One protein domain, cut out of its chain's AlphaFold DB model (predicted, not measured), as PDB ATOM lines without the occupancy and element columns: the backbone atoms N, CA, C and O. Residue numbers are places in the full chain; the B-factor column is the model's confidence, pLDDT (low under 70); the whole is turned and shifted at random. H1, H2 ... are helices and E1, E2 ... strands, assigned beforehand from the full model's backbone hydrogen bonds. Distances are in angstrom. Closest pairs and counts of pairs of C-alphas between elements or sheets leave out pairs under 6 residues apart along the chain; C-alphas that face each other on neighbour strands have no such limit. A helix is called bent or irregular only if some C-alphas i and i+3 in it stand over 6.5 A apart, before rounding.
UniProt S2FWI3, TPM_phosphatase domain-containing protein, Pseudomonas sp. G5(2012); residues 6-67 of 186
ATOM      1  N   ILE A   6     147.828 156.502 152.971       92.00
ATOM      2  CA  ILE A   6     148.908 157.392 152.525       92.00
ATOM      3  C   ILE A   6     149.718 156.684 151.438       92.00
ATOM      4  O   ILE A   6     150.267 155.610 151.670       92.00
ATOM      5  N   LEU A   7     149.835 157.302 150.261       92.56
ATOM      6  CA  LEU A   7     150.714 156.852 149.178       92.56
ATOM      7  C   LEU A   7     152.046 157.619 149.235       92.56
ATOM      8  O   LEU A   7     152.111 158.803 148.906       92.56
ATOM      9  N   VAL A   8     153.116 156.934 149.635       93.50
ATOM     10  CA  VAL A   8     154.484 157.465 149.732       93.50
ATOM     11  C   VAL A   8     155.258 157.128 148.456       93.50
ATOM     12  O   VAL A   8     155.282 155.972 148.030       93.50
ATOM     13  N   ILE A   9     155.911 158.122 147.839       92.81
ATOM     14  CA  ILE A   9     156.633 157.972 146.563       92.81
ATOM     15  C   ILE A   9     158.030 158.602 146.659       92.81
ATOM     16  O   ILE A   9     158.180 159.824 146.645       92.81
ATOM     17  N   ALA A  10     159.069 157.768 146.671       92.81
ATOM     18  CA  ALA A  10     160.466 158.187 146.614       92.81
ATOM     19  C   ALA A  10     160.956 158.173 145.154       92.81
ATOM     20  O   ALA A  10     161.519 157.192 144.667       92.81
ATOM     21  N   LYS A  11     160.710 159.271 144.421       85.94
ATOM     22  CA  LYS A  11     160.977 159.364 142.967       85.94
ATOM     23  C   LYS A  11     162.428 159.030 142.583       85.94
ATOM     24  O   LYS A  11     162.640 158.378 141.564       85.94
ATOM     25  N   SER A  12     163.403 159.481 143.374       87.25
ATOM     26  CA  SER A  12     164.835 159.249 143.129       87.25
ATOM     27  C   SER A  12     165.205 157.773 143.272       87.25
ATOM     28  O   SER A  12     165.850 157.203 142.393       87.25
ATOM     29  N   ASP A  13     164.731 157.147 144.349       86.00
ATOM     30  CA  ASP A  13     165.038 155.762 144.723       86.00
ATOM     31  C   ASP A  13     164.162 154.737 143.985       86.00
ATOM     32  O   ASP A  13     164.414 153.535 144.044       86.00
ATOM     33  N   ARG A  14     163.134 155.223 143.273       87.94
ATOM     34  CA  ARG A  14     162.093 154.453 142.566       87.94
ATOM     35  C   ARG A  14     161.250 153.554 143.479       87.94
ATOM     36  O   ARG A  14     160.533 152.686 142.987       87.94
ATOM     37  N   ALA A  15     161.302 153.789 144.789       88.81
ATOM     38  CA  ALA A  15     160.496 153.093 145.782       88.81
ATOM     39  C   ALA A  15     159.140 153.789 145.975       88.81
ATOM     40  O   ALA A  15     159.042 155.017 145.930       88.81
ATOM     41  N   LEU A  16     158.090 153.003 146.208       91.94
ATOM     42  CA  LEU A  16     156.758 153.512 146.519       91.94
ATOM     43  C   LEU A  16     155.999 152.532 147.427       91.94
ATOM     44  O   LEU A  16     156.176 151.319 147.314       91.94
ATOM     45  N   ARG A  17     155.193 153.063 148.349       93.12
ATOM     46  CA  ARG A  17     154.494 152.310 149.402       93.12
ATOM     47  C   ARG A  17     153.119 152.922 149.653       93.12
ATOM     48  O   ARG A  17     152.986 154.140 149.632       93.12
ATOM     49  N   ILE A  18     152.127 152.085 149.941       93.50
ATOM     50  CA  ILE A  18     150.869 152.513 150.558       93.50
ATOM     51  C   ILE A  18     150.936 152.127 152.040       93.50
ATOM     52  O   ILE A  18     151.347 151.015 152.379       93.50
ATOM     53  N   GLU A  19     150.567 153.055 152.912       92.25
ATOM     54  CA  GLU A  19     150.343 152.832 154.341       92.25
ATOM     55  C   GLU A  19     148.849 153.015 154.613       92.25
ATOM     56  O   GLU A  19     148.241 153.953 154.096       92.25
ATOM     57  N   VAL A  20     148.246 152.100 155.369       91.81
ATOM     58  CA  VAL A  20     146.791 152.010 155.569       91.81
ATOM     59  C   VAL A  20     146.516 151.952 157.067       91.81
ATOM     60  O   VAL A  20     147.188 151.212 157.785       91.81
ATOM     61  N   GLY A  21     145.569 152.755 157.545       88.69
ATOM     62  CA  GLY A  21     145.118 152.723 158.933       88.69
ATOM     63  C   GLY A  21     144.145 151.571 159.208       88.69
ATOM     64  O   GLY A  21     143.492 151.051 158.301       88.69
ATOM     65  N   TYR A  22     144.032 151.185 160.482       85.50
ATOM     66  CA  TYR A  22     143.262 150.015 160.927       85.50
ATOM     67  C   TYR A  22     141.790 149.999 160.483       85.50
ATOM     68  O   TYR A  22     141.212 148.921 160.367       85.50
ATOM     69  N   GLY A  23     141.179 151.157 160.208       85.88
ATOM     70  CA  GLY A  23     139.799 151.220 159.715       85.88
ATOM     71  C   GLY A  23     139.619 150.681 158.291       85.88
ATOM     72  O   GLY A  23     138.554 150.165 157.959       85.88
ATOM     73  N   LEU A  24     140.665 150.749 157.459       86.94
ATOM     74  CA  LEU A  24     140.615 150.349 156.050       86.94
ATOM     75  C   LEU A  24     141.246 148.979 155.757       86.94
ATOM     76  O   LEU A  24     141.053 148.473 154.651       86.94
ATOM     77  N   GLU A  25     141.942 148.337 156.707       85.50
ATOM     78  CA  GLU A  25     142.594 147.026 156.491       85.50
ATOM     79  C   GLU A  25     141.636 145.939 155.964       85.50
ATOM     80  O   GLU A  25     142.057 145.056 155.218       85.50
ATOM     81  N   GLY A  26     140.346 146.004 156.316       86.00
ATOM     82  CA  GLY A  26     139.334 145.042 155.864       86.00
ATOM     83  C   GLY A  26     139.063 145.067 154.353       86.00
ATOM     84  O   GLY A  26     138.733 144.027 153.784       86.00
ATOM     85  N   ALA A  27     139.240 146.221 153.703       87.81
ATOM     86  CA  ALA A  27     139.067 146.395 152.258       87.81
ATOM     87  C   ALA A  27     140.423 146.533 151.542       87.81
ATOM     88  O   ALA A  27     140.737 145.790 150.611       87.81
ATOM     89  N   LEU A  28     141.269 147.444 152.029       90.56
ATOM     90  CA  LEU A  28     142.556 147.818 151.446       90.56
ATOM     91  C   LEU A  28     143.725 147.177 152.221       90.56
ATOM     92  O   LEU A  28     144.603 147.856 152.746       90.56
ATOM     93  N   ASN A  29     143.755 145.844 152.304       91.38
ATOM     94  CA  ASN A  29     144.862 145.124 152.953       91.38
ATOM     95  C   ASN A  29     146.204 145.247 152.185       91.38
ATOM     96  O   ASN A  29     146.254 145.729 151.050       91.38
ATOM     97  N   ASP A  30     147.304 144.769 152.786       91.06
ATOM     98  CA  ASP A  30     148.658 144.789 152.193       91.06
ATOM     99  C   ASP A  30     148.728 144.116 150.811       91.06
ATOM    100  O   ASP A  30     149.346 144.654 149.894       91.06
ATOM    101  N   ALA A  31     148.049 142.981 150.612       90.38
ATOM    102  CA  ALA A  31     148.079 142.265 149.337       90.38
ATOM    103  C   ALA A  31     147.369 143.049 148.221       90.38
ATOM    104  O   ALA A  31     147.881 143.124 147.102       90.38
ATOM    105  N   ILE A  32     146.229 143.679 148.525       91.94
ATOM    106  CA  ILE A  32     145.496 144.552 147.595       91.94
ATOM    107  C   ILE A  32     146.296 145.834 147.316       91.94
ATOM    108  O   ILE A  32     146.490 146.200 146.156       91.94
ATOM    109  N   SER A  33     146.860 146.454 148.353       92.75
ATOM    110  CA  SER A  33     147.735 147.630 148.245       92.75
ATOM    111  C   SER A  33     148.952 147.357 147.354       92.75
ATOM    112  O   SER A  33     149.201 148.078 146.385       92.75
ATOM    113  N   LYS A  34     149.672 146.259 147.610       92.31
ATOM    114  CA  LYS A  34     150.817 145.800 146.808       92.31
ATOM    115  C   LYS A  34     150.439 145.502 145.357       92.31
ATOM    116  O   LYS A  34     151.269 145.681 144.465       92.31
ATOM    117  N   ARG A  35     149.195 145.090 145.111       91.38
ATOM    118  CA  ARG A  35     148.671 144.788 143.776       91.38
ATOM    119  C   ARG A  35     148.312 146.040 142.972       91.38
ATOM    120  O   ARG A  35     148.669 146.123 141.799       91.38
ATOM    121  N   ILE A  36     147.713 147.054 143.600       93.38
ATOM    122  CA  ILE A  36     147.528 148.391 142.997       93.38
ATOM    123  C   ILE A  36     148.901 148.992 142.640       93.38
ATOM    124  O   ILE A  36     149.117 149.490 141.531       93.38
ATOM    125  N   ILE A  37     149.869 148.865 143.553       94.44
ATOM    126  CA  ILE A  37     151.269 149.255 143.345       94.44
ATOM    127  C   ILE A  37     151.886 148.573 142.114       94.44
ATOM    128  O   ILE A  37     152.467 149.266 141.271       94.44
ATOM    129  N   SER A  38     151.782 147.247 141.990       92.81
ATOM    130  CA  SER A  38     152.499 146.476 140.965       92.81
ATOM    131  C   SER A  38     151.820 146.462 139.591       92.81
ATOM    132  O   SER A  38     152.523 146.563 138.585       92.81
ATOM    133  N   GLU A  39     150.488 146.370 139.532       92.38
ATOM    134  CA  GLU A  39     149.726 146.237 138.278       92.38
ATOM    135  C   GLU A  39     149.253 147.585 137.699       92.38
ATOM    136  O   GLU A  39     148.958 147.653 136.506       92.38
ATOM    137  N   ILE A  40     149.197 148.664 138.497       93.50
ATOM    138  CA  ILE A  40     148.586 149.946 138.077       93.50
ATOM    139  C   ILE A  40     149.580 151.109 138.127       93.50
ATOM    140  O   ILE A  40     149.816 151.765 137.109       93.50
ATOM    141  N   ILE A  41     150.197 151.352 139.289       94.62
ATOM    142  CA  ILE A  41     151.104 152.497 139.483       94.62
ATOM    143  C   ILE A  41     152.445 152.243 138.776       94.62
ATOM    144  O   ILE A  41     152.891 153.040 137.943       94.62
ATOM    145  N   THR A  42     153.077 151.099 139.061       94.38
ATOM    146  CA  THR A  42     154.421 150.756 138.561       94.38
ATOM    147  C   THR A  42     154.528 150.726 137.028       94.38
ATOM    148  O   THR A  42     155.509 151.268 136.509       94.38
ATOM    149  N   PRO A  43     153.576 150.161 136.253       93.38
ATOM    150  CA  PRO A  43     153.690 150.131 134.794       93.38
ATOM    151  C   PRO A  43     153.621 151.526 134.164       93.38
ATOM    152  O   PRO A  43     154.316 151.778 133.180       93.38
ATOM    153  N   ARG A  44     152.840 152.449 134.741       94.38
ATOM    154  CA  ARG A  44     152.741 153.847 134.284       94.38
ATOM    155  C   ARG A  44     153.994 154.645 134.651       94.38
ATOM    156  O   ARG A  44     154.582 155.291 133.785       94.38
ATOM    157  N   PHE A  45     154.516 154.468 135.868       93.88
ATOM    158  CA  PHE A  45     155.800 155.052 136.286       93.88
ATOM    159  C   PHE A  45     156.968 154.583 135.397       93.88
ATOM    160  O   PHE A  45     157.833 155.386 135.046       93.88
ATOM    161  N   LYS A  46     156.979 153.311 134.969       89.31
ATOM    162  CA  LYS A  46     157.966 152.773 134.009       89.31
ATOM    163  C   LYS A  46     157.876 153.413 132.613       89.31
ATOM    164  O   LYS A  46     158.885 153.455 131.919       89.31
ATOM    165  N   GLN A  47     156.712 153.941 132.229       92.69
ATOM    166  CA  GLN A  47     156.496 154.706 130.990       92.69
ATOM    167  C   GLN A  47     156.773 156.216 131.156       92.69
ATOM    168  O   GLN A  47     156.668 156.967 130.192       92.69
ATOM    169  N   GLY A  48     157.124 156.677 132.363       92.19
ATOM    170  CA  GLY A  48     157.295 158.098 132.690       92.19
ATOM    171  C   GLY A  48     155.994 158.830 133.051       92.19
ATOM    172  O   GLY A  48     156.052 159.989 133.467       92.19
ATOM    173  N   ASP A  49     154.839 158.165 132.965       94.56
ATOM    174  CA  ASP A  49     153.550 158.703 133.403       94.56
ATOM    175  C   ASP A  49     153.395 158.577 134.928       94.56
ATOM    176  O   ASP A  49     152.772 157.657 135.467       94.56
ATOM    177  N   PHE A  50     153.996 159.522 135.648       93.06
ATOM    178  CA  PHE A  50     153.845 159.614 137.098       93.06
ATOM    179  C   PHE A  50     152.456 160.123 137.510       93.06
ATOM    180  O   PHE A  50     151.911 159.657 138.507       93.06
ATOM    181  N   TYR A  51     151.864 161.055 136.756       94.81
ATOM    182  CA  TYR A  51     150.588 161.673 137.131       94.81
ATOM    183  C   TYR A  51     149.413 160.709 136.934       94.81
ATOM    184  O   TYR A  51     148.669 160.451 137.880       94.81
ATOM    185  N   GLY A  52     149.286 160.103 135.751       94.81
ATOM    186  CA  GLY A  52     148.299 159.059 135.494       94.81
ATOM    187  C   GLY A  52     148.598 157.764 136.255       94.81
ATOM    188  O   GLY A  52     147.663 157.013 136.537       94.81
ATOM    189  N   GLY A  53     149.852 157.518 136.649       94.50
ATOM    190  CA  GLY A  53     150.226 156.495 137.631       94.50
ATOM    191  C   GLY A  53     149.571 156.710 138.996       94.50
ATOM    192  O   GLY A  53     148.896 155.814 139.498       94.50
ATOM    193  N   ILE A  54     149.716 157.910 139.566       95.12
ATOM    194  CA  ILE A  54     149.105 158.282 140.853       95.12
ATOM    195  C   ILE A  54     147.576 158.292 140.749       95.12
ATOM    196  O   ILE A  54     146.907 157.692 141.587       95.12
ATOM    197  N   ALA A  55     147.020 158.925 139.710       96.19
ATOM    198  CA  ALA A  55     145.577 159.086 139.554       96.19
ATOM    199  C   ALA A  55     144.837 157.741 139.443       96.19
ATOM    200  O   ALA A  55     143.836 157.544 140.124       96.19
ATOM    201  N   ALA A  56     145.346 156.789 138.649       94.88
ATOM    202  CA  ALA A  56     144.731 155.463 138.539       94.88
ATOM    203  C   ALA A  56     145.001 154.561 139.755       94.88
ATOM    204  O   ALA A  56     144.192 153.683 140.047       94.88
ATOM    205  N   GLY A  57     146.108 154.778 140.476       94.25
ATOM    206  CA  GLY A  57     146.332 154.144 141.775       94.25
ATOM    207  C   GLY A  57     145.275 154.569 142.794       94.25
ATOM    208  O   GLY A  57     144.646 153.717 143.412       94.25
ATOM    209  N   LEU A  58     145.029 155.879 142.907       94.50
ATOM    210  CA  LEU A  58     144.021 156.445 143.805       94.50
ATOM    211  C   LEU A  58     142.590 156.035 143.416       94.50
ATOM    212  O   LEU A  58     141.831 155.629 144.290       94.50
ATOM    213  N   ASP A  59     142.239 156.076 142.125       94.94
ATOM    214  CA  ASP A  59     140.930 155.626 141.618       94.94
ATOM    215  C   ASP A  59     140.630 154.173 142.030       94.94
ATOM    216  O   ASP A  59     139.539 153.876 142.509       94.94
ATOM    217  N   GLN A  60     141.614 153.271 141.946       93.69
ATOM    218  CA  GLN A  60     141.444 151.883 142.394       93.69
ATOM    219  C   GLN A  60     141.549 151.683 143.912       93.69
ATOM    220  O   GLN A  60     140.926 150.760 144.428       93.69
ATOM    221  N   MET A  61     142.242 152.552 144.657       92.25
ATOM    222  CA  MET A  61     142.136 152.559 146.124       92.25
ATOM    223  C   MET A  61     140.709 152.915 146.570       92.25
ATOM    224  O   MET A  61     140.180 152.249 147.452       92.25
ATOM    225  N   ILE A  62     140.077 153.912 145.936       92.69
ATOM    226  CA  ILE A  62     138.696 154.332 146.233       92.69
ATOM    227  C   ILE A  62     137.712 153.193 145.933       92.69
ATOM    228  O   ILE A  62     137.023 152.737 146.838       92.69
ATOM    229  N   ARG A  63     137.732 152.648 144.710       92.06
ATOM    230  CA  ARG A  63     136.878 151.518 144.294       92.06
ATOM    231  C   ARG A  63     136.941 150.318 145.238       92.06
ATOM    232  O   ARG A  63     135.910 149.746 145.571       92.06
ATOM    233  N   VAL A  64     138.146 149.948 145.676       91.06
ATOM    234  CA  VAL A  64     138.366 148.856 146.638       91.06
ATOM    235  C   VAL A  64     137.715 149.153 147.989       91.06
ATOM    236  O   VAL A  64     137.127 148.254 148.584       91.06
ATOM    237  N   ILE A  65     137.802 150.397 148.470       90.44
ATOM    238  CA  ILE A  65     137.171 150.838 149.725       90.44
ATOM    239  C   ILE A  65     135.639 150.852 149.588       90.44
ATOM    240  O   ILE A  65     134.949 150.415 150.507       90.44
ATOM    241  N   ASP A  66     135.118 151.249 148.424       90.19
ATOM    242  CA  ASP A  66     133.689 151.188 148.072       90.19
ATOM    243  C   ASP A  66     133.178 149.747 147.824       90.19
ATOM    244  O   ASP A  66     131.976 149.523 147.662       90.19
ATOM    245  N   GLY A  67     134.071 148.749 147.820       83.69
ATOM    246  CA  GLY A  67     133.742 147.326 147.700       83.69
ATOM    247  C   GLY A  67     133.750 146.751 146.277       83.69
ATOM    248  O   GLY A  67     133.380 145.586 146.106       83.69
TER     249      GLY A  67
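What this domain is: This is residues 6 to 67 of the 186 residues of the protein "TPM_phosphatase domain-containing protein" of Pseudomonas sp. G5(2012) (UniProt S2FWI3). Two hairpins run lengthwise beside each other: a small two-stranded one, E1 and E2, and a larger one of two helices, H1 and H2. H1 lies between the other parts, over the two-stranded sheet with its residues 30 to 42 and mostly beside E2, and H2 packs on H1 while staying apart from both strands. The printed part has 62 residues with two named strands and two named helices, in the order E1, E2, H1, H2; the sheet, order E1 - E2, is antiparallel and the class is mixed, helices and strands. The whole is compact, with a radius of gyration of the C-alphas of 11.3 A, and has an elongated outline spanning 32 by 19 by 15 A.

Where its parts are: E1 is residues 6 to 10, 13.0 A from first to last C-alpha, and begins with C-alpha 6 at (148.908, 157.392, 152.525). E2, residues 15 to 20, is 16.9 A long. H1, residues 30 to 46, is 21.9 A long, with C-alpha 30 at (148.658, 144.789, 152.193). It has a kink of 26 degrees near residue 37, and it is only just irregular: C-alphas 39 and 42 are 6.52 A apart. H2, residues 50 to 65, is 22.7 A long and ends with C-alpha 65 at (137.171, 150.838, 149.725).

How they stand to each other: E1 and E2 form an antiparallel hairpin, with 168 degrees between their directions. The C-alphas of Leu 7 and Ile 18 face each other at 4.6 A. N 8 and O 17 are within hydrogen-bond range at 2.8 A, and so are N 17 and O 8 at 2.9 A. The closest C-alphas of E2 and H1 are those of Ile 18 and Ser 33, 6.2 A apart. E1 and H1 are apart. H1 and H2 form a helical hairpin: they touch, and their closest C-alphas, those of Ile 41 and Gly 53, are 4.5 A apart. They run opposite ways at a shallow tilt of 23 degrees. H2 is apart from E1 and from E2. In H2 every O i to N i+4 pair is within hydrogen-bond range; in H1 9 of 13 are.

The domain as a whole: The two C-alphas farthest apart are those of Ser 12 and Gly 67, at 33.6 A. The first and last printed C-alphas, those of Ile 6 and Gly 67, are 18.8 A apart. The links E1 to E2 and H1 to H2 are tight, and the link E2 to H1, with 9 residues, is short. The printed part has no cut. Its mean pLDDT is 91.6, and no printed residue is under 70.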